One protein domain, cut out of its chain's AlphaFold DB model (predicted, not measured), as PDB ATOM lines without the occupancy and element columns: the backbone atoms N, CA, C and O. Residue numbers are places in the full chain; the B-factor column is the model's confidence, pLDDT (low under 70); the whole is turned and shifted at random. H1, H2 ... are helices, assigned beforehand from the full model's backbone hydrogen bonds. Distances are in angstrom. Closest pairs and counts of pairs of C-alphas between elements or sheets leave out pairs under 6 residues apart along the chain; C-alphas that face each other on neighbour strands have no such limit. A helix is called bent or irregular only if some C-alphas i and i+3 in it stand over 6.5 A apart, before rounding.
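AT A GLANCE: This is residues 9 to 150 of the 242 residues of an uncharacterized protein of Comamonadaceae bacterium OH2545_COT-014 (UniProt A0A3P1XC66). Two long helices, H3 and H7, run side by side in opposite directions, and H2 packs along H7 so that the three make a triangle in cross-section. H5 slants across the last part of H3 and the first residues of H7; H8 and H9 pack on H3, while H4 lies beyond H3's last residues and H6 folds back from H5. The printed part has 142 residues with nine named helices, H1 to H9, and no named strand: an all-helix domain. It is compact and rounded, with a radius of gyration of the C-alphas of 15.1 A and spans of 45 by 35 by 27 A.

IN THESE COORDINATES: H1, residues 14 to 18, begins at C-alpha 14 (88.308, 94.039, 46.462) and is irregular: C-alphas 14 and 17 are 8.1 A apart. H2, residues 20 to 31, is only just irregular, with C-alphas 25 and 28 6.6 A apart. H3, residues 36 to 53, begins at C-alpha 36 (77.432, 114.549, 51.206) and is 25.5 A long. H4 holds residues 56 to 64, H5 residues 71 to 84, 20.1 A long, and H6 residues 86 to 93. H7, residues 113 to 129, is 24.1 A long. H8 holds residues 133 to 137, and H9, residues 142 to 149, ends at C-alpha 149 (102.044, 117.664, 46.371).

HOW THE PARTS SIT: H3 and H7 are the hub, touching four helices each. Residues 36 to 43 alone of H3 touch H7, at a shallow tilt of 22 degrees, opposite ways; the closest C-alphas, of Gly 36 and Tyr 125, are 5.5 A apart. H2 touches H7 at a shallow tilt of 27 degrees, the same way, closest at C-alphas 28 and 120, 4.8 A. H5 touches H7 at a steep tilt of 47 degrees, closest at C-alphas 79 and 114, 5.2 A, and H3 at C-alphas 78 and 53, 6.8 A. H9 touches H3 at a steep tilt of 61 degrees, with C-alphas 148 and 51 closest at 5.0 A. H8 touches H7, closest at C-alphas 133 and 122, 5.7 A. H1 and H2, and H5 and H6, only just touch, and only at the corner, with 3 pairs of C-alphas within 8 A each. H4 is close to H5 but not clearly touching, C-alphas 62 and 74 being closest at 7.9 A. Every O i to N i+4 pair is within hydrogen-bond range in H3 to H9; in H2 it is 6 of 8, and in H1 0 of 1, beside 1 of 2 O i to N i+3 pairs.

THE WHOLE: The C-alphas of Ala 64 and Gly 130 are the farthest apart, at 45.2 A. The printed part has no cut. The link from H6 to H7, residues 94 to 112, is long. The mean pLDDT of the printed part is 76.2; 48 residues are under 70, among them residues 11 to 25, 62 to 73 and 95 to 112.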
ATOM      1  N   LEU A   9      90.709 105.211  54.294       72.94
ATOM      2  CA  LEU A   9      91.476 104.014  54.620       72.94
ATOM      3  C   LEU A   9      90.597 102.847  55.103       72.94
ATOM      4  O   LEU A   9      91.087 101.737  55.249       72.94
ATOM      5  N   ASP A  10      89.324 103.082  55.388       72.94
ATOM      6  CA  ASP A  10      88.381 102.043  55.798       72.94
ATOM      7  C   ASP A  10      87.478 101.617  54.612       72.94
ATOM      8  O   ASP A  10      86.632 100.736  54.754       72.94
ATOM      9  N   VAL A  11      87.683 102.200  53.419       68.62
ATOM     10  CA  VAL A  11      87.000 101.837  52.169       68.62
ATOM     11  C   VAL A  11      87.834 100.793  51.419       68.62
ATOM     12  O   VAL A  11      88.829 101.123  50.778       68.62
ATOM     13  N   VAL A  12      87.428  99.523  51.487       65.75
ATOM     14  CA  VAL A  12      88.131  98.413  50.819       65.75
ATOM     15  C   VAL A  12      87.629  98.244  49.383       65.75
ATOM     16  O   VAL A  12      86.429  98.118  49.148       65.75
ATOM     17  N   CYS A  13      88.549  98.207  48.416       63.50
ATOM     18  CA  CYS A  13      88.255  97.860  47.024       63.50
ATOM     19  C   CYS A  13      88.811  96.460  46.707       63.50
ATOM     20  O   CYS A  13      90.022  96.294  46.565       63.50
ATOM     21  N   GLU A  14      87.932  95.457  46.628       56.44
ATOM     22  CA  GLU A  14      88.308  94.039  46.462       56.44
ATOM     23  C   GLU A  14      88.787  93.692  45.030       56.44
ATOM     24  O   GLU A  14      89.585  92.778  44.851       56.44
ATOM     25  N   ASP A  15      88.400  94.472  44.011       55.00
ATOM     26  CA  ASP A  15      88.601  94.156  42.580       55.00
ATOM     27  C   ASP A  15      89.944  94.627  41.969       55.00
ATOM     28  O   ASP A  15      90.043  94.863  40.759       55.00
ATOM     29  N   PHE A  16      91.011  94.773  42.761       54.16
ATOM     30  CA  PHE A  16      92.303  95.268  42.247       54.16
ATOM     31  C   PHE A  16      92.923  94.353  41.170       54.16
ATOM     32  O   PHE A  16      93.583  94.833  40.247       54.16
ATOM     33  N   GLU A  17      92.645  93.046  41.223       52.84
ATOM     34  CA  GLU A  17      93.120  92.057  40.240       52.84
ATOM     35  C   GLU A  17      92.539  92.275  38.825       52.84
ATOM     36  O   GLU A  17      93.038  91.730  37.842       52.84
ATOM     37  N   GLY A  18      91.497  93.107  38.689       51.31
ATOM     38  CA  GLY A  18      90.782  93.362  37.440       51.31
ATOM     39  C   GLY A  18      91.454  94.327  36.450       51.31
ATOM     40  O   GLY A  18      90.925  94.492  35.345       51.31
ATOM     41  N   GLY A  19      92.584  94.941  36.813       60.09
ATOM     42  CA  GLY A  19      93.283  95.960  36.022       60.09
ATOM     43  C   GLY A  19      92.829  97.397  36.324       60.09
ATOM     44  O   GLY A  19      91.707  97.642  36.768       60.09
ATOM     45  N   LEU A  20      93.714  98.370  36.068       59.31
ATOM     46  CA  LEU A  20      93.556  99.778  36.480       59.31
ATOM     47  C   LEU A  20      92.313 100.462  35.888       59.31
ATOM     48  O   LEU A  20      91.669 101.247  36.577       59.31
ATOM     49  N   ASP A  21      91.906 100.118  34.666       60.09
ATOM     50  CA  ASP A  21      90.710 100.699  34.041       60.09
ATOM     51  C   ASP A  21      89.408 100.290  34.747       60.09
ATOM     52  O   ASP A  21      88.482 101.098  34.861       60.09
ATOM     53  N   LYS A  22      89.340  99.064  35.288       63.94
ATOM     54  CA  LYS A  22      88.185  98.620  36.085       63.94
ATOM     55  C   LYS A  22      88.135  99.345  37.422       63.94
ATOM     56  O   LYS A  22      87.067  99.796  37.824       63.94
ATOM     57  N   VAL A  23      89.291  99.528  38.064       66.25
ATOM     58  CA  VAL A  23      89.397 100.321  39.294       66.25
ATOM     59  C   VAL A  23      88.894 101.745  39.047       66.25
ATOM     60  O   VAL A  23      88.004 102.202  39.760       66.25
ATOM     61  N   ARG A  24      89.380 102.427  37.999       68.00
ATOM     62  CA  ARG A  24      88.955 103.797  37.648       68.00
ATOM     63  C   ARG A  24      87.449 103.888  37.388       68.00
ATOM     64  O   ARG A  24      86.801 104.801  37.893       68.00
ATOM     65  N   GLY A  25      86.882 102.921  36.660       66.12
ATOM     66  CA  GLY A  25      85.437 102.838  36.422       66.12
ATOM     67  C   GLY A  25      84.611 102.599  37.694       66.12
ATOM     68  O   GLY A  25      83.464 103.038  37.775       66.12
ATOM     69  N   ASN A  26      85.198 101.958  38.706       74.75
ATOM     70  CA  ASN A  26      84.528 101.645  39.964       74.75
ATOM     71  C   ASN A  26      84.658 102.753  41.016       74.75
ATOM     72  O   ASN A  26      83.757 102.884  41.839       74.75
ATOM     73  N   LEU A  27      85.712 103.580  40.987       80.19
ATOM     74  CA  LEU A  27      85.933 104.632  41.991       80.19
ATOM     75  C   LEU A  27      84.766 105.617  42.074       80.19
ATOM     76  O   LEU A  27      84.239 105.856  43.159       80.19
ATOM     77  N   PHE A  28      84.312 106.155  40.942       84.50
ATOM     78  CA  PHE A  28      83.164 107.060  40.949       84.50
ATOM     79  C   PHE A  28      81.886 106.348  41.414       84.50
ATOM     80  O   PHE A  28      81.175 106.869  42.272       84.50
ATOM     81  N   ASN A  29      81.633 105.132  40.917       83.56
ATOM     82  CA  ASN A  29      80.473 104.321  41.306       83.56
ATOM     83  C   ASN A  29      80.466 103.961  42.800       83.56
ATOM     84  O   ASN A  29      79.405 103.825  43.401       83.56
ATOM     85  N   LEU A  30      81.641 103.834  43.410       83.94
ATOM     86  CA  LEU A  30      81.792 103.653  44.845       83.94
ATOM     87  C   LEU A  30      81.453 104.947  45.591       83.94
ATOM     88  O   LEU A  30      80.645 104.921  46.517       83.94
ATOM     89  N   MET A  31      82.007 106.083  45.155       89.06
ATOM     90  CA  MET A  31      81.800 107.379  45.811       89.06
ATOM     91  C   MET A  31      80.336 107.840  45.780       89.06
ATOM     92  O   MET A  31      79.863 108.435  46.744       89.06
ATOM     93  N   ILE A  32      79.575 107.532  44.724       90.12
ATOM     94  CA  ILE A  32      78.151 107.910  44.651       90.12
ATOM     95  C   ILE A  32      77.254 107.174  45.660       90.12
ATOM     96  O   ILE A  32      76.096 107.574  45.819       90.12
ATOM     97  N   ASN A  33      77.738 106.122  46.325       89.88
ATOM     98  CA  ASN A  33      76.969 105.413  47.352       89.88
ATOM     99  C   ASN A  33      76.958 106.149  48.697       89.88
ATOM    100  O   ASN A  33      76.058 105.910  49.496       89.88
ATOM    101  N   PHE A  34      77.900 107.066  48.913       90.56
ATOM    102  CA  PHE A  34      77.985 107.885  50.117       90.56
ATOM    103  C   PHE A  34      77.145 109.163  49.986       90.56
ATOM    104  O   PHE A  34      76.922 109.690  48.885       90.56
ATOM    105  N   ASP A  35      76.659 109.673  51.113       93.00
ATOM    106  CA  ASP A  35      76.016 110.979  51.190       93.00
ATOM    107  C   ASP A  35      77.038 112.134  51.243       93.00
ATOM    108  O   ASP A  35      78.253 111.940  51.281       93.00
ATOM    109  N   GLY A  36      76.552 113.378  51.205       93.56
ATOM    110  CA  GLY A  36      77.432 114.549  51.206       93.56
ATOM    111  C   GLY A  36      78.280 114.690  52.477       93.56
ATOM    112  O   GLY A  36      79.429 115.115  52.394       93.56
ATOM    113  N   LYS A  37      77.746 114.334  53.651       92.19
ATOM    114  CA  LYS A  37      78.481 114.429  54.920       92.19
ATOM    115  C   LYS A  37      79.562 113.351  54.988       92.19
ATOM    116  O   LYS A  37      80.687 113.652  55.379       92.19
ATOM    117  N   GLU A  38      79.240 112.135  54.557       92.62
ATOM    118  CA  GLU A  38      80.195 111.031  54.452       92.62
ATOM    119  C   GLU A  38      81.326 111.371  53.477       92.62
ATOM    120  O   GLU A  38      82.494 111.253  53.830       92.62
ATOM    121  N   LEU A  39      81.005 111.889  52.288       92.81
ATOM    122  CA  LEU A  39      82.008 112.302  51.300       92.81
ATOM    123  C   LEU A  39      82.946 113.394  51.820       92.81
ATOM    124  O   LEU A  39      84.136 113.373  51.509       92.81
ATOM    125  N   LEU A  40      82.435 114.331  52.624       92.56
ATOM    126  CA  LEU A  40      83.268 115.340  53.268       92.56
ATOM    127  C   LEU A  40      84.246 114.712  54.275       92.56
ATOM    128  O   LEU A  40      85.431 115.039  54.236       92.56
ATOM    129  N   GLY A  41      83.784 113.782  55.116       90.75
ATOM    130  CA  GLY A  41      84.648 113.068  56.067       90.75
ATOM    131  C   GLY A  41      85.690 112.172  55.385       90.75
ATOM    132  O   GLY A  41      86.855 112.128  55.795       90.75
ATOM    133  N   ILE A  42      85.313 111.523  54.279       90.56
ATOM    134  CA  ILE A  42      86.244 110.756  53.442       90.56
ATOM    135  C   ILE A  42      87.300 111.691  52.840       90.56
ATOM    136  O   ILE A  42      88.481 111.344  52.838       90.56
ATOM    137  N   PHE A  43      86.905 112.876  52.367       91.81
ATOM    138  CA  PHE A  43      87.828 113.854  51.793       91.81
ATOM    139  C   PHE A  43      88.829 114.393  52.818       91.81
ATOM    140  O   PHE A  43      90.017 114.468  52.516       91.81
ATOM    141  N   GLU A  44      88.380 114.709  54.032       90.62
ATOM    142  CA  GLU A  44      89.256 115.091  55.148       90.62
ATOM    143  C   GLU A  44      90.279 113.995  55.452       90.62
ATOM    144  O   GLU A  44      91.487 114.229  55.387       90.62
ATOM    145  N   SER A  45      89.805 112.758  55.609       88.25
ATOM    146  CA  SER A  45      90.669 111.591  55.822       88.25
ATOM    147  C   SER A  45      91.665 111.366  54.679       88.25
ATOM    148  O   SER A  45      92.799 110.941  54.908       88.25
ATOM    149  N   TYR A  46      91.245 111.618  53.437       89.25
ATOM    150  CA  TYR A  46      92.105 111.539  52.263       89.25
ATOM    151  C   TYR A  46      93.210 112.591  52.316       89.25
ATOM    152  O   TYR A  46      94.376 112.232  52.184       89.25
ATOM    153  N   ILE A  47      92.884 113.861  52.565       89.38
ATOM    154  CA  ILE A  47      93.892 114.923  52.642       89.38
ATOM    155  C   ILE A  47      94.888 114.674  53.781       89.38
ATOM    156  O   ILE A  47      96.096 114.821  53.567       89.38
ATOM    157  N   ASP A  48      94.419 114.229  54.945       86.38
ATOM    158  CA  ASP A  48      95.289 113.883  56.072       86.38
ATOM    159  C   ASP A  48      96.247 112.741  55.724       86.38
ATOM    160  O   ASP A  48      97.461 112.863  55.914       86.38
ATOM    161  N   CYS A  49      95.724 111.659  55.139       85.31
ATOM    162  CA  CYS A  49      96.529 110.528  54.680       85.31
ATOM    163  C   CYS A  49      97.602 110.980  53.682       85.31
ATOM    164  O   CYS A  49      98.777 110.634  53.802       85.31
ATOM    165  N   MET A  50      97.218 111.826  52.731       85.31
ATOM    166  CA  MET A  50      98.113 112.344  51.709       85.31
ATOM    167  C   MET A  50      99.233 113.213  52.269       85.31
ATOM    168  O   MET A  50     100.382 113.112  51.828       85.31
ATOM    169  N   ASN A  51      98.912 114.038  53.261       82.44
ATOM    170  CA  ASN A  51      99.889 114.854  53.961       82.44
ATOM    171  C   ASN A  51     100.852 113.983  54.791       82.44
ATOM    172  O   ASN A  51     102.058 114.223  54.783       82.44
ATOM    173  N   MET A  52     100.352 112.923  55.440       80.38
ATOM    174  CA  MET A  52     101.185 111.950  56.161       80.38
ATOM    175  C   MET A  52     102.122 111.175  55.227       80.38
ATOM    176  O   MET A  52     103.301 111.006  55.537       80.38
ATOM    177  N   LEU A  53     101.626 110.733  54.069       80.00
ATOM    178  CA  LEU A  53     102.422 110.022  53.063       80.00
ATOM    179  C   LEU A  53     103.511 110.905  52.439       80.00
ATOM    180  O   LEU A  53     104.485 110.382  51.900       80.00
ATOM    181  N   ASN A  54     103.388 112.229  52.553       77.69
ATOM    182  CA  ASN A  54     104.411 113.174  52.115       77.69
ATOM    183  C   ASN A  54     105.467 113.516  53.164       77.69
ATOM    184  O   ASN A  54     106.409 114.258  52.874       77.69
ATOM    185  N   LEU A  55     105.362 112.957  54.370       73.56
ATOM    186  CA  LEU A  55     106.408 113.114  55.366       73.56
ATOM    187  C   LEU A  55     107.703 112.467  54.871       73.56
ATOM    188  O   LEU A  55     107.732 111.338  54.373       73.56
ATOM    189  N   ARG A  56     108.807 113.189  55.073       66.31
ATOM    190  CA  ARG A  56     110.149 112.792  54.631       66.31
ATOM    191  C   ARG A  56     110.547 111.390  55.103       66.31
ATOM    192  O   ARG A  56     111.311 110.714  54.424       66.31
ATOM    193  N   ASP A  57     110.041 110.946  56.248       69.25
ATOM    194  CA  ASP A  57     110.384 109.640  56.810       69.25
ATOM    195  C   ASP A  57     109.682 108.476  56.095       69.25
ATOM    196  O   ASP A  57     110.297 107.424  55.937       69.25
ATOM    197  N   VAL A  58     108.480 108.680  55.542       72.81
ATOM    198  CA  VAL A  58     107.814 107.687  54.677       72.81
ATOM    199  C   VAL A  58     108.570 107.544  53.356       72.81
ATOM    200  O   VAL A  58     108.824 106.430  52.907       72.81
ATOM    201  N   ALA A  59     109.015 108.662  52.775       67.88
ATOM    202  CA  ALA A  59     109.829 108.664  51.559       67.88
ATOM    203  C   ALA A  59     111.212 108.005  51.757       67.88
ATOM    204  O   ALA A  59     111.728 107.328  50.868       67.88
ATOM    205  N   LYS A  60     111.830 108.172  52.934       70.00
ATOM    206  CA  LYS A  60     113.065 107.450  53.287       70.00
ATOM    207  C   LYS A  60     112.812 105.957  53.463       70.00
ATOM    208  O   LYS A  60     113.620 105.161  52.997       70.00
ATOM    209  N   LEU A  61     111.721 105.585  54.133       72.81
ATOM    210  CA  LEU A  61     111.364 104.191  54.379       72.81
ATOM    211  C   LEU A  61     111.080 103.452  53.065       72.81
ATOM    212  O   LEU A  61     111.606 102.361  52.865       72.81
ATOM    213  N   SER A  62     110.347 104.069  52.135       68.75
ATOM    214  CA  SER A  62     110.090 103.478  50.817       68.75
ATOM    215  C   SER A  62     111.364 103.282  49.995       68.75
ATOM    216  O   SER A  62     111.509 102.258  49.330       68.75
ATOM    217  N   SER A  63     112.322 104.212  50.093       68.12
ATOM    218  CA  SER A  63     113.640 104.051  49.472       68.12
ATOM    219  C   SER A  63     114.487 102.969  50.144       68.12
ATOM    220  O   SER A  63     115.210 102.260  49.452       68.12
ATOM    221  N   ALA A  64     114.454 102.866  51.475       69.88
ATOM    222  CA  ALA A  64     115.265 101.913  52.234       69.88
ATOM    223  C   ALA A  64     114.791 100.464  52.053       69.88
ATOM    224  O   ALA A  64     115.597  99.542  52.127       69.88
ATOM    225  N   LEU A  65     113.493 100.281  51.811       68.25
ATOM    226  CA  LEU A  65     112.854  98.985  51.586       68.25
ATOM    227  C   LEU A  65     112.751  98.605  50.097       68.25
ATOM    228  O   LEU A  65     112.091  97.623  49.776       68.25
ATOM    229  N   ASP A  66     113.375  99.376  49.196       69.38
ATOM    230  CA  ASP A  66     113.334  99.161  47.738       69.38
ATOM    231  C   ASP A  66     111.897  98.996  47.189       69.38
ATOM    232  O   ASP A  66     111.596  98.149  46.339       69.38
ATOM    233  N   LEU A  67     110.973  99.797  47.734       67.31
ATOM    234  CA  LEU A  67     109.564  99.809  47.323       67.31
ATOM    235  C   LEU A  67     109.338 100.704  46.110       67.31
ATOM    236  O   LEU A  67     108.442 100.438  45.314       67.31
ATOM    237  N   CYS A  68     110.122 101.779  45.999       69.56
ATOM    238  CA  CYS A  68     109.974 102.785  44.957       69.56
ATOM    239  C   CYS A  68     111.338 103.131  44.360       69.56
ATOM    240  O   CYS A  68     112.217 103.660  45.051       69.56
ATOM    241  N   SER A  69     111.503 102.886  43.063       64.12
ATOM    242  CA  SER A  69     112.737 103.183  42.339       64.12
ATOM    243  C   SER A  69     112.750 104.614  41.792       64.12
ATOM    244  O   SER A  69     113.810 105.250  41.750       64.12
ATOM    245  N   ASP A  70     111.576 105.185  41.507       64.38
ATOM    246  CA  ASP A  70     111.405 106.550  41.016       64.38
ATOM    247  C   ASP A  70     110.159 107.265  41.579       64.38
ATOM    248  O   ASP A  70     109.436 106.763  42.442       64.38
ATOM    249  N   CYS A  71     109.956 108.510  41.152       66.56
ATOM    250  CA  CYS A  71     108.833 109.326  41.596       66.56
ATOM    251  C   CYS A  71     107.463 108.782  41.161       66.56
ATOM    252  O   CYS A  71     106.478 109.024  41.858       66.56
ATOM    253  N   MET A  72     107.388 108.056  40.045       67.69
ATOM    254  CA  MET A  72     106.148 107.442  39.575       67.69
ATOM    255  C   MET A  72     105.796 106.233  40.438       67.69
ATOM    256  O   MET A  72     104.651 106.118  40.871       67.69
ATOM    257  N   ASP A  73     106.781 105.407  40.796       67.56
ATOM    258  CA  ASP A  73     106.597 104.324  41.765       67.56
ATOM    259  C   ASP A  73     106.101 104.863  43.108       67.56
ATOM    260  O   ASP A  73     105.216 104.281  43.734       67.56
ATOM    261  N   PHE A  74     106.634 106.007  43.542       73.81
ATOM    262  CA  PHE A  74     106.183 106.646  44.773       73.81
ATOM    263  C   PHE A  74     104.744 107.177  44.668       73.81
ATOM    264  O   PHE A  74     103.962 107.022  45.604       73.81
ATOM    265  N   TYR A  75     104.357 107.761  43.531       73.88
ATOM    266  CA  TYR A  75     102.975 108.186  43.277       73.88
ATOM    267  C   TYR A  75     102.000 106.997  43.302       73.88
ATOM    268  O   TYR A  75     100.964 107.034  43.966       73.88
ATOM    269  N   ASN A  76     102.379 105.897  42.654       72.12
ATOM    270  CA  ASN A  76     101.615 104.654  42.631       72.12
ATOM    271  C   ASN A  76     101.487 104.023  44.020       72.12
ATOM    272  O   ASN A  76     100.403 103.588  44.411       72.12
ATOM    273  N   PHE A  77     102.572 104.028  44.791       75.25
ATOM    274  CA  PHE A  77     102.581 103.580  46.176       75.25
ATOM    275  C   PHE A  77     101.557 104.344  47.026       75.25
ATOM    276  O   PHE A  77     100.787 103.720  47.754       75.25
ATOM    277  N   ARG A  78     101.472 105.676  46.889       80.31
ATOM    278  CA  ARG A  78     100.466 106.483  47.608       80.31
ATOM    279  C   ARG A  78      99.048 106.048  47.253       80.31
ATOM    280  O   ARG A  78      98.252 105.781  48.152       80.31
ATOM    281  N   ALA A  79      98.748 105.919  45.961       77.50
ATOM    282  CA  ALA A  79      97.433 105.484  45.496       77.50
ATOM    283  C   ALA A  79      97.068 104.082  46.019       77.50
ATOM    284  O   ALA A  79      95.950 103.864  46.488       77.50
ATOM    285  N   TYR A  80      98.027 103.152  46.013       75.62
ATOM    286  CA  TYR A  80      97.846 101.803  46.548       75.62
ATOM    287  C   TYR A  80      97.506 101.814  48.046       75.62
ATOM    288  O   TYR A  80      96.563 101.144  48.471       75.62
ATOM    289  N   VAL A  81      98.228 102.606  48.847       78.31
ATOM    290  CA  VAL A  81      97.971 102.734  50.290       78.31
ATOM    291  C   VAL A  81      96.567 103.263  50.566       78.31
ATOM    292  O   VAL A  81      95.861 102.710  51.408       78.31
ATOM    293  N   ILE A  82      96.150 104.304  49.843       78.44
ATOM    294  CA  ILE A  82      94.819 104.911  49.987       78.44
ATOM    295  C   ILE A  82      93.723 103.878  49.717       78.44
ATOM    296  O   ILE A  82      92.748 103.823  50.456       78.44
ATOM    297  N   MET A  83      93.900 103.041  48.693       75.94
ATOM    298  CA  MET A  83      92.893 102.068  48.273       75.94
ATOM    299  C   MET A  83      92.828 100.794  49.114       75.94
ATOM    300  O   MET A  83      91.756 100.213  49.267       75.94
ATOM    301  N   ARG A  84      93.972 100.288  49.586       74.25
ATOM    302  CA  ARG A  84      94.015  99.039  50.368       74.25
ATOM    303  C   ARG A  84      93.716  99.256  51.842       74.25
ATOM    304  O   ARG A  84      93.494  98.291  52.571       74.25
ATOM    305  N   GLY A  85      93.713 100.511  52.266       75.06
ATOM    306  CA  GLY A  85      93.194 100.896  53.552       75.06
ATOM    307  C   GLY A  85      94.187 100.830  54.707       75.06
ATOM    308  O   GLY A  85      95.405 100.702  54.544       75.06
ATOM    309  N   ARG A  86      93.646 100.968  55.919       78.00
ATOM    310  CA  ARG A  86      94.403 101.264  57.140       78.00
ATOM    311  C   ARG A  86      95.386 100.157  57.500       78.00
ATOM    312  O   ARG A  86      96.488 100.451  57.959       78.00
ATOM    313  N   ASP A  87      95.029  98.905  57.246       76.12
ATOM    314  CA  ASP A  87      95.883  97.757  57.560       76.12
ATOM    315  C   ASP A  87      97.158  97.727  56.714       76.12
ATOM    316  O   ASP A  87      98.220  97.325  57.192       76.12
ATOM    317  N   VAL A  88      97.092  98.166  55.453       76.38
ATOM    318  CA  VAL A  88      98.293  98.326  54.617       76.38
ATOM    319  C   VAL A  88      99.128  99.499  55.111       76.38
ATOM    320  O   VAL A  88     100.334  99.344  55.308       76.38
ATOM    321  N   PHE A  89      98.496 100.639  55.391       77.50
ATOM    322  CA  PHE A  89      99.191 101.815  55.910       77.50
ATOM    323  C   PHE A  89      99.964 101.521  57.210       77.50
ATOM    324  O   PHE A  89     101.147 101.840  57.325       77.50
ATOM    325  N   ASN A  90      99.335 100.835  58.168       78.62
ATOM    326  CA  ASN A  90      99.956 100.482  59.446       78.62
ATOM    327  C   ASN A  90     101.122  99.485  59.296       78.62
ATOM    328  O   ASN A  90     102.126  99.595  60.006       78.62
ATOM    329  N   ARG A  91     101.024  98.523  58.370       75.81
ATOM    330  CA  ARG A  91     102.122  97.582  58.071       75.81
ATOM    331  C   ARG A  91     103.350  98.291  57.504       75.81
ATOM    332  O   ARG A  91     104.464  98.032  57.949       75.81
ATOM    333  N   ILE A  92     103.138  99.250  56.606       72.94
ATOM    334  CA  ILE A  92     104.210 100.096  56.067       72.94
ATOM    335  C   ILE A  92     104.894 100.883  57.190       72.94
ATOM    336  O   ILE A  92     106.115 100.839  57.310       72.94
ATOM    337  N   LEU A  93     104.123 101.571  58.040       73.94
ATOM    338  CA  LEU A  93     104.688 102.396  59.116       73.94
ATOM    339  C   LEU A  93     105.456 101.585  60.165       73.94
ATOM    340  O   LEU A  93     106.438 102.071  60.720       73.94
ATOM    341  N   SER A  94     105.018 100.358  60.442       74.00
ATOM    342  CA  SER A  94     105.687  99.468  61.397       74.00
ATOM    343  C   SER A  94     106.932  98.780  60.828       74.00
ATOM    344  O   SER A  94     107.638  98.104  61.578       74.00
ATOM    345  N   GLY A  95     107.210  98.920  59.524       63.38
ATOM    346  CA  GLY A  95     108.292  98.203  58.841       63.38
ATOM    347  C   GLY A  95     108.142  96.680  58.905       63.38
ATOM    348  O   GLY A  95     109.114  95.954  58.710       63.38
ATOM    349  N   CYS A  96     106.940  96.196  59.231       53.88
ATOM    350  CA  CYS A  96     106.646  94.797  59.495       53.88
ATOM    351  C   CYS A  96     105.755  94.236  58.385       53.88
ATOM    352  O   CYS A  96     104.573  94.571  58.287       53.88
ATOM    353  N   GLY A  97     106.320  93.326  57.595       52.72
ATOM    354  CA  GLY A  97     105.582  92.494  56.649       52.72
ATOM    355  C   GLY A  97     106.120  92.559  55.227       52.72
ATOM    356  O   GLY A  97     106.743  93.534  54.815       52.72
ATOM    357  N   GLU A  98     105.846  91.495  54.478       55.22
ATOM    358  CA  GLU A  98     105.916  91.512  53.022       55.22
ATOM    359  C   GLU A  98     104.929  92.576  52.523       55.22
ATOM    360  O   GLU A  98     103.712  92.457  52.697       55.22
ATOM    361  N   ILE A  99     105.460  93.664  51.969       58.34
ATOM    362  CA  ILE A  99     104.646  94.613  51.220       58.34
ATOM    363  C   ILE A  99     104.343  93.927  49.893       58.34
ATOM    364  O   ILE A  99     105.256  93.616  49.133       58.34
ATOM    365  N   ASP A 100     103.060  93.638  49.690       57.94
ATOM    366  CA  ASP A 100     102.484  93.019  48.496       57.94
ATOM    367  C   ASP A 100     103.152  93.567  47.221       57.94
ATOM    368  O   ASP A 100     103.197  94.785  47.003       57.94
ATOM    369  N   GLU A 101     103.677  92.673  46.373       56.72
ATOM    370  CA  GLU A 101     104.305  93.033  45.094       56.72
ATOM    371  C   GLU A 101     103.357  93.832  44.183       56.72
ATOM    372  O   GLU A 101     103.818  94.521  43.273       56.72
ATOM    373  N   GLY A 102     102.048  93.834  44.469       54.38
ATOM    374  CA  GLY A 102     101.061  94.724  43.861       54.38
ATOM    375  C   GLY A 102     101.405  96.221  43.936       54.38
ATOM    376  O   GLY A 102     100.928  96.979  43.093       54.38
ATOM    377  N   VAL A 103     102.279  96.652  44.860       54.66
ATOM    378  CA  VAL A 103     102.851  98.017  44.871       54.66
ATOM    379  C   VAL A 103     103.738  98.272  43.647       54.66
ATOM    380  O   VAL A 103     103.698  99.358  43.073       54.66
ATOM    381  N   LYS A 104     104.507  97.263  43.219       50.12
ATOM    382  CA  LYS A 104     105.432  97.331  42.075       50.12
ATOM    383  C   LYS A 104     104.719  97.163  40.731       50.12
ATOM    384  O   LYS A 104     105.293  97.485  39.698       50.12
ATOM    385  N   PHE A 105     103.479  96.660  40.726       50.97
ATOM    386  CA  PHE A 105     102.771  96.241  39.509       50.97
ATOM    387  C   PHE A 105     101.866  97.310  38.873       50.97
ATOM    388  O   PHE A 105     101.254  97.054  37.836       50.97
ATOM    389  N   ILE A 106     101.813  98.537  39.408       52.84
ATOM    390  CA  ILE A 106     101.167  99.677  38.724       52.84
ATOM    391  C   ILE A 106     102.127 100.211  37.638       52.84
ATOM    392  O   ILE A 106     102.496 101.380  37.586       52.84
ATOM    393  N   VAL A 107     102.579  99.320  36.753       45.00
ATOM    394  CA  VAL A 107     103.507  99.618  35.659       45.00
ATOM    395  C   VAL A 107     102.695 100.077  34.454       45.00
ATOM    396  O   VAL A 107     102.481  99.359  33.481       45.00
ATOM    397  N   SER A 108     102.182 101.296  34.532       46.78
ATOM    398  CA  SER A 108     101.761 102.040  33.352       46.78
ATOM    399  C   SER A 108     102.093 103.504  33.586       46.78
ATOM    400  O   SER A 108     101.739 104.085  34.612       46.78
ATOM    401  N   SER A 109     102.787 104.103  32.623       42.69
ATOM    402  CA  SER A 109     103.349 105.454  32.677       42.69
ATOM    403  C   SER A 109     102.306 106.584  32.737       42.69
ATOM    404  O   SER A 109     102.650 107.738  32.499       42.69
ATOM    405  N   VAL A 110     101.028 106.291  33.020       51.88
ATOM    406  CA  VAL A 110      99.939 107.284  33.026       51.88
ATOM    407  C   VAL A 110      98.794 106.963  34.008       51.88
ATOM    408  O   VAL A 110      97.665 107.396  33.780       51.88
ATOM    409  N   ASN A 111      98.999 106.220  35.103       58.66
ATOM    410  CA  ASN A 111      97.882 105.982  36.032       58.66
ATOM    411  C   ASN A 111      97.752 107.054  37.124       58.66
ATOM    412  O   ASN A 111      98.274 106.951  38.226       58.66
ATOM    413  N   ARG A 112      96.979 108.093  36.778       68.88
ATOM    414  CA  ARG A 112      96.530 109.229  37.605       68.88
ATOM    415  C   ARG A 112      95.503 108.824  38.677       68.88
ATOM    416  O   ARG A 112      94.536 109.536  38.919       68.88
ATOM    417  N   LEU A 113      95.694 107.668  39.302       73.69
ATOM    418  CA  LEU A 113      94.678 107.028  40.137       73.69
ATOM    419  C   LEU A 113      94.336 107.848  41.389       73.69
ATOM    420  O   LEU A 113      93.176 107.939  41.779       73.69
ATOM    421  N   GLU A 114      95.336 108.499  41.982       77.88
ATOM    422  CA  GLU A 114      95.145 109.468  43.066       77.88
ATOM    423  C   GLU A 114      94.275 110.659  42.623       77.88
ATOM    424  O   GLU A 114      93.352 111.048  43.343       77.88
ATOM    425  N   ASP A 115      94.526 111.213  41.430       78.62
ATOM    426  CA  ASP A 115      93.713 112.301  40.877       78.62
ATOM    427  C   ASP A 115      92.281 111.838  40.597       78.62
ATOM    428  O   ASP A 115      91.342 112.606  40.810       78.62
ATOM    429  N   ASP A 116      92.097 110.597  40.141       81.12
ATOM    430  CA  ASP A 116      90.772 110.023  39.903       81.12
ATOM    431  C   ASP A 116      90.019 109.800  41.210       81.12
ATOM    432  O   ASP A 116      88.816 110.043  41.261       81.12
ATOM    433  N   PHE A 117      90.713 109.392  42.276       82.50
ATOM    434  CA  PHE A 117      90.132 109.258  43.609       82.50
ATOM    435  C   PHE A 117      89.622 110.617  44.104       82.50
ATOM    436  O   PHE A 117      88.442 110.766  44.437       82.50
ATOM    437  N   ARG A 118      90.485 111.642  44.047       87.62
ATOM    438  CA  ARG A 118      90.139 113.025  44.407       87.62
ATOM    439  C   ARG A 118      88.976 113.555  43.574       87.62
ATOM    440  O   ARG A 118      87.999 114.057  44.127       87.62
ATOM    441  N   SER A 119      89.058 113.412  42.254       88.38
ATOM    442  CA  SER A 119      88.030 113.900  41.331       88.38
ATOM    443  C   SER A 119      86.704 113.169  41.551       88.38
ATOM    444  O   SER A 119      85.653 113.803  41.559       88.38
ATOM    445  N   SER A 120      86.738 111.856  41.802       88.44
ATOM    446  CA  SER A 120      85.544 111.046  42.066       88.44
ATOM    447  C   SER A 120      84.799 111.511  43.314       88.44
ATOM    448  O   SER A 120      83.585 111.695  43.244       88.44
ATOM    449  N   MET A 121      85.501 111.775  44.423       91.12
ATOM    450  CA  MET A 121      84.882 112.335  45.636       91.12
ATOM    451  C   MET A 121      84.245 113.702  45.370       91.12
ATOM    452  O   MET A 121      83.108 113.950  45.768       91.12
ATOM    453  N   ILE A 122      84.954 114.580  44.654       92.75
ATOM    454  CA  ILE A 122      84.486 115.937  44.347       92.75
ATOM    455  C   ILE A 122      83.241 115.904  43.458       92.75
ATOM    456  O   ILE A 122      82.263 116.596  43.746       92.75
ATOM    457  N   TYR A 123      83.251 115.098  42.395       93.25
ATOM    458  CA  TYR A 123      82.111 114.979  41.489       93.25
ATOM    459  C   TYR A 123      80.918 114.292  42.151       93.25
ATOM    460  O   TYR A 123      79.789 114.746  41.961       93.25
ATOM    461  N   ALA A 124      81.143 113.252  42.960       93.44
ATOM    462  CA  ALA A 124      80.076 112.620  43.729       93.44
ATOM    463  C   ALA A 124      79.446 113.620  44.711       93.44
ATOM    464  O   ALA A 124      78.223 113.745  44.761       93.44
ATOM    465  N   TYR A 125      80.259 114.410  45.418       95.88
ATOM    466  CA  TYR A 125      79.766 115.426  46.347       95.88
ATOM    467  C   TYR A 125      78.945 116.497  45.629       95.88
ATOM    468  O   TYR A 125      77.844 116.838  46.071       95.88
ATOM    469  N   LEU A 126      79.445 116.990  44.493       95.06
ATOM    470  CA  LEU A 126      78.732 117.948  43.653       95.06
ATOM    471  C   LEU A 126      77.388 117.382  43.185       95.06
ATOM    472  O   LEU A 126      76.381 118.080  43.257       95.06
ATOM    473  N   LEU A 127      77.349 116.121  42.749       94.88
ATOM    474  CA  LEU A 127      76.118 115.462  42.315       94.88
ATOM    475  C   LEU A 127      75.088 115.346  43.451       94.88
ATOM    476  O   LEU A 127      73.894 115.517  43.214       94.88
ATOM    477  N   LYS A 128      75.537 115.071  44.680       94.44
ATOM    478  CA  LYS A 128      74.665 114.894  45.855       94.44
ATOM    479  C   LYS A 128      74.153 116.209  46.434       94.44
ATOM    480  O   LYS A 128      73.039 116.255  46.946       94.44
ATOM    481  N   THR A 129      74.973 117.255  46.401       95.94
ATOM    482  CA  THR A 129      74.724 118.489  47.165       95.94
ATOM    483  C   THR A 129      74.502 119.721  46.293       95.94
ATOM    484  O   THR A 129      73.971 120.718  46.776       95.94
ATOM    485  N   GLY A 130      74.932 119.690  45.028       95.50
ATOM    486  CA  GLY A 130      75.018 120.866  44.161       95.50
ATOM    487  C   GLY A 130      76.108 121.866  44.569       95.50
ATOM    488  O   GLY A 130      76.153 122.968  44.025       95.50
ATOM    489  N   ARG A 131      76.975 121.515  45.529       94.56
ATOM    490  CA  ARG A 131      77.981 122.407  46.117       94.56
ATOM    491  C   ARG A 131      79.406 121.939  45.824       94.56
ATOM    492  O   ARG A 131      79.643 120.819  45.381       94.56
ATOM    493  N   SER A 132      80.373 122.827  46.047       92.50
ATOM    494  CA  SER A 132      81.793 122.530  45.851       92.50
ATOM    495  C   SER A 132      82.396 121.966  47.132       92.50
ATOM    496  O   SER A 132      82.538 122.693  48.112       92.50
ATOM    497  N   LEU A 133      82.836 120.707  47.083       93.94
ATOM    498  CA  LEU A 133      83.527 120.051  48.198       93.94
ATOM    499  C   LEU A 133      84.755 120.843  48.664       93.94
ATOM    500  O   LEU A 133      84.978 120.995  49.858       93.94
ATOM    501  N   ILE A 134      85.521 121.409  47.726       92.31
ATOM    502  CA  ILE A 134      86.703 122.220  48.039       92.31
ATOM    503  C   ILE A 134      86.313 123.463  48.845       92.31
ATOM    504  O   ILE A 134      86.939 123.745  49.864       92.31
ATOM    505  N   MET A 135      85.263 124.178  48.429       90.00
ATOM    506  CA  MET A 135      84.789 125.367  49.148       90.00
ATOM    507  C   MET A 135      84.187 125.016  50.510       90.00
ATOM    508  O   MET A 135      84.409 125.738  51.479       90.00
ATOM    509  N   ASP A 136      83.454 123.908  50.585       93.12
ATOM    510  CA  ASP A 136      82.765 123.478  51.801       93.12
ATOM    511  C   ASP A 136      83.704 122.827  52.818       93.12
ATOM    512  O   ASP A 136      83.420 122.864  54.012       93.12
ATOM    513  N   SER A 137      84.839 122.283  52.368       88.94
ATOM    514  CA  SER A 137      85.807 121.625  53.244       88.94
ATOM    515  C   SER A 137      86.388 122.548  54.310       88.94
ATOM    516  O   SER A 137      86.723 122.064  55.378       88.94
ATOM    517  N   CYS A 138      86.481 123.860  54.058       85.31
ATOM    518  CA  CYS A 138      87.073 124.918  54.900       85.31
ATOM    519  C   CYS A 138      88.524 124.710  55.405       85.31
ATOM    520  O   CYS A 138      89.214 125.704  55.630       85.31
ATOM    521  N   PHE A 139      89.020 123.474  55.515       88.81
ATOM    522  CA  PHE A 139      90.378 123.113  55.926       88.81
ATOM    523  C   PHE A 139      91.352 123.017  54.737       88.81
ATOM    524  O   PHE A 139      92.553 123.213  54.915       88.81
ATOM    525  N   TYR A 140      90.870 122.730  53.517       89.88
ATOM    526  CA  TYR A 140      91.737 122.463  52.361       89.88
ATOM    527  C   TYR A 140      92.226 123.739  51.653       89.88
ATOM    528  O   TYR A 140      91.836 124.099  50.533       89.88
ATOM    529  N   ASP A 141      93.110 124.459  52.337       90.38
ATOM    530  CA  ASP A 141      93.693 125.707  51.860       90.38
ATOM    531  C   ASP A 141      94.845 125.501  50.852       90.38
ATOM    532  O   ASP A 141      95.168 124.392  50.422       90.38
ATOM    533  N   ASP A 142      95.410 126.606  50.358       91.00
ATOM    534  CA  ASP A 142      96.501 126.551  49.375       91.00
ATOM    535  C   ASP A 142      97.789 125.965  49.970       91.00
ATOM    536  O   ASP A 142      98.557 125.345  49.241       91.00
ATOM    537  N   LYS A 143      98.022 126.119  51.281       88.56
ATOM    538  CA  LYS A 143      99.219 125.590  51.946       88.56
ATOM    539  C   LYS A 143      99.150 124.074  52.058       88.56
ATOM    540  O   LYS A 143     100.135 123.407  51.754       88.56
ATOM    541  N   LEU A 144      97.993 123.544  52.450       87.88
ATOM    542  CA  LEU A 144      97.764 122.107  52.555       87.88
ATOM    543  C   LEU A 144      97.765 121.445  51.173       87.88
ATOM    544  O   LEU A 144      98.326 120.369  51.006       87.88
ATOM    545  N   PHE A 145      97.232 122.113  50.145       89.00
ATOM    546  CA  PHE A 145      97.382 121.643  48.762       89.00
ATOM    547  C   PHE A 145      98.854 121.529  48.341       89.00
ATOM    548  O   PHE A 145      99.255 120.506  47.786       89.00
ATOM    549  N   VAL A 146      99.672 122.544  48.640       86.69
ATOM    550  CA  VAL A 146     101.114 122.507  48.353       86.69
ATOM    551  C   VAL A 146     101.793 121.372  49.121       86.69
ATOM    552  O   VAL A 146     102.556 120.627  48.515       86.69
ATOM    553  N   SER A 147     101.513 121.181  50.415       82.44
ATOM    554  CA  SER A 147     102.145 120.104  51.199       82.44
ATOM    555  C   SER A 147     101.731 118.701  50.742       82.44
ATOM    556  O   SER A 147     102.539 117.779  50.790       82.44
ATOM    557  N   VAL A 148     100.508 118.541  50.228       82.06
ATOM    558  CA  VAL A 148      99.998 117.291  49.632       82.06
ATOM    559  C   VAL A 148     100.648 116.963  48.278       82.06
ATOM    560  O   VAL A 148     100.612 115.810  47.845       82.06
ATOM    561  N   LEU A 149     101.318 117.910  47.626       78.75
ATOM    562  CA  LEU A 149     102.044 117.664  46.371       78.75
ATOM    563  C   LEU A 149     103.570 117.700  46.536       78.75
ATOM    564  O   LEU A 149     104.291 117.012  45.818       78.75
ATOM    565  N   MET A 150     104.074 118.470  47.496       75.31
ATOM    566  CA  MET A 150     105.503 118.610  47.752       75.31
ATOM    567  C   MET A 150     106.041 117.428  48.561       75.31
ATOM    568  O   MET A 150     105.809 117.325  49.763       75.31
TER     569      MET A 150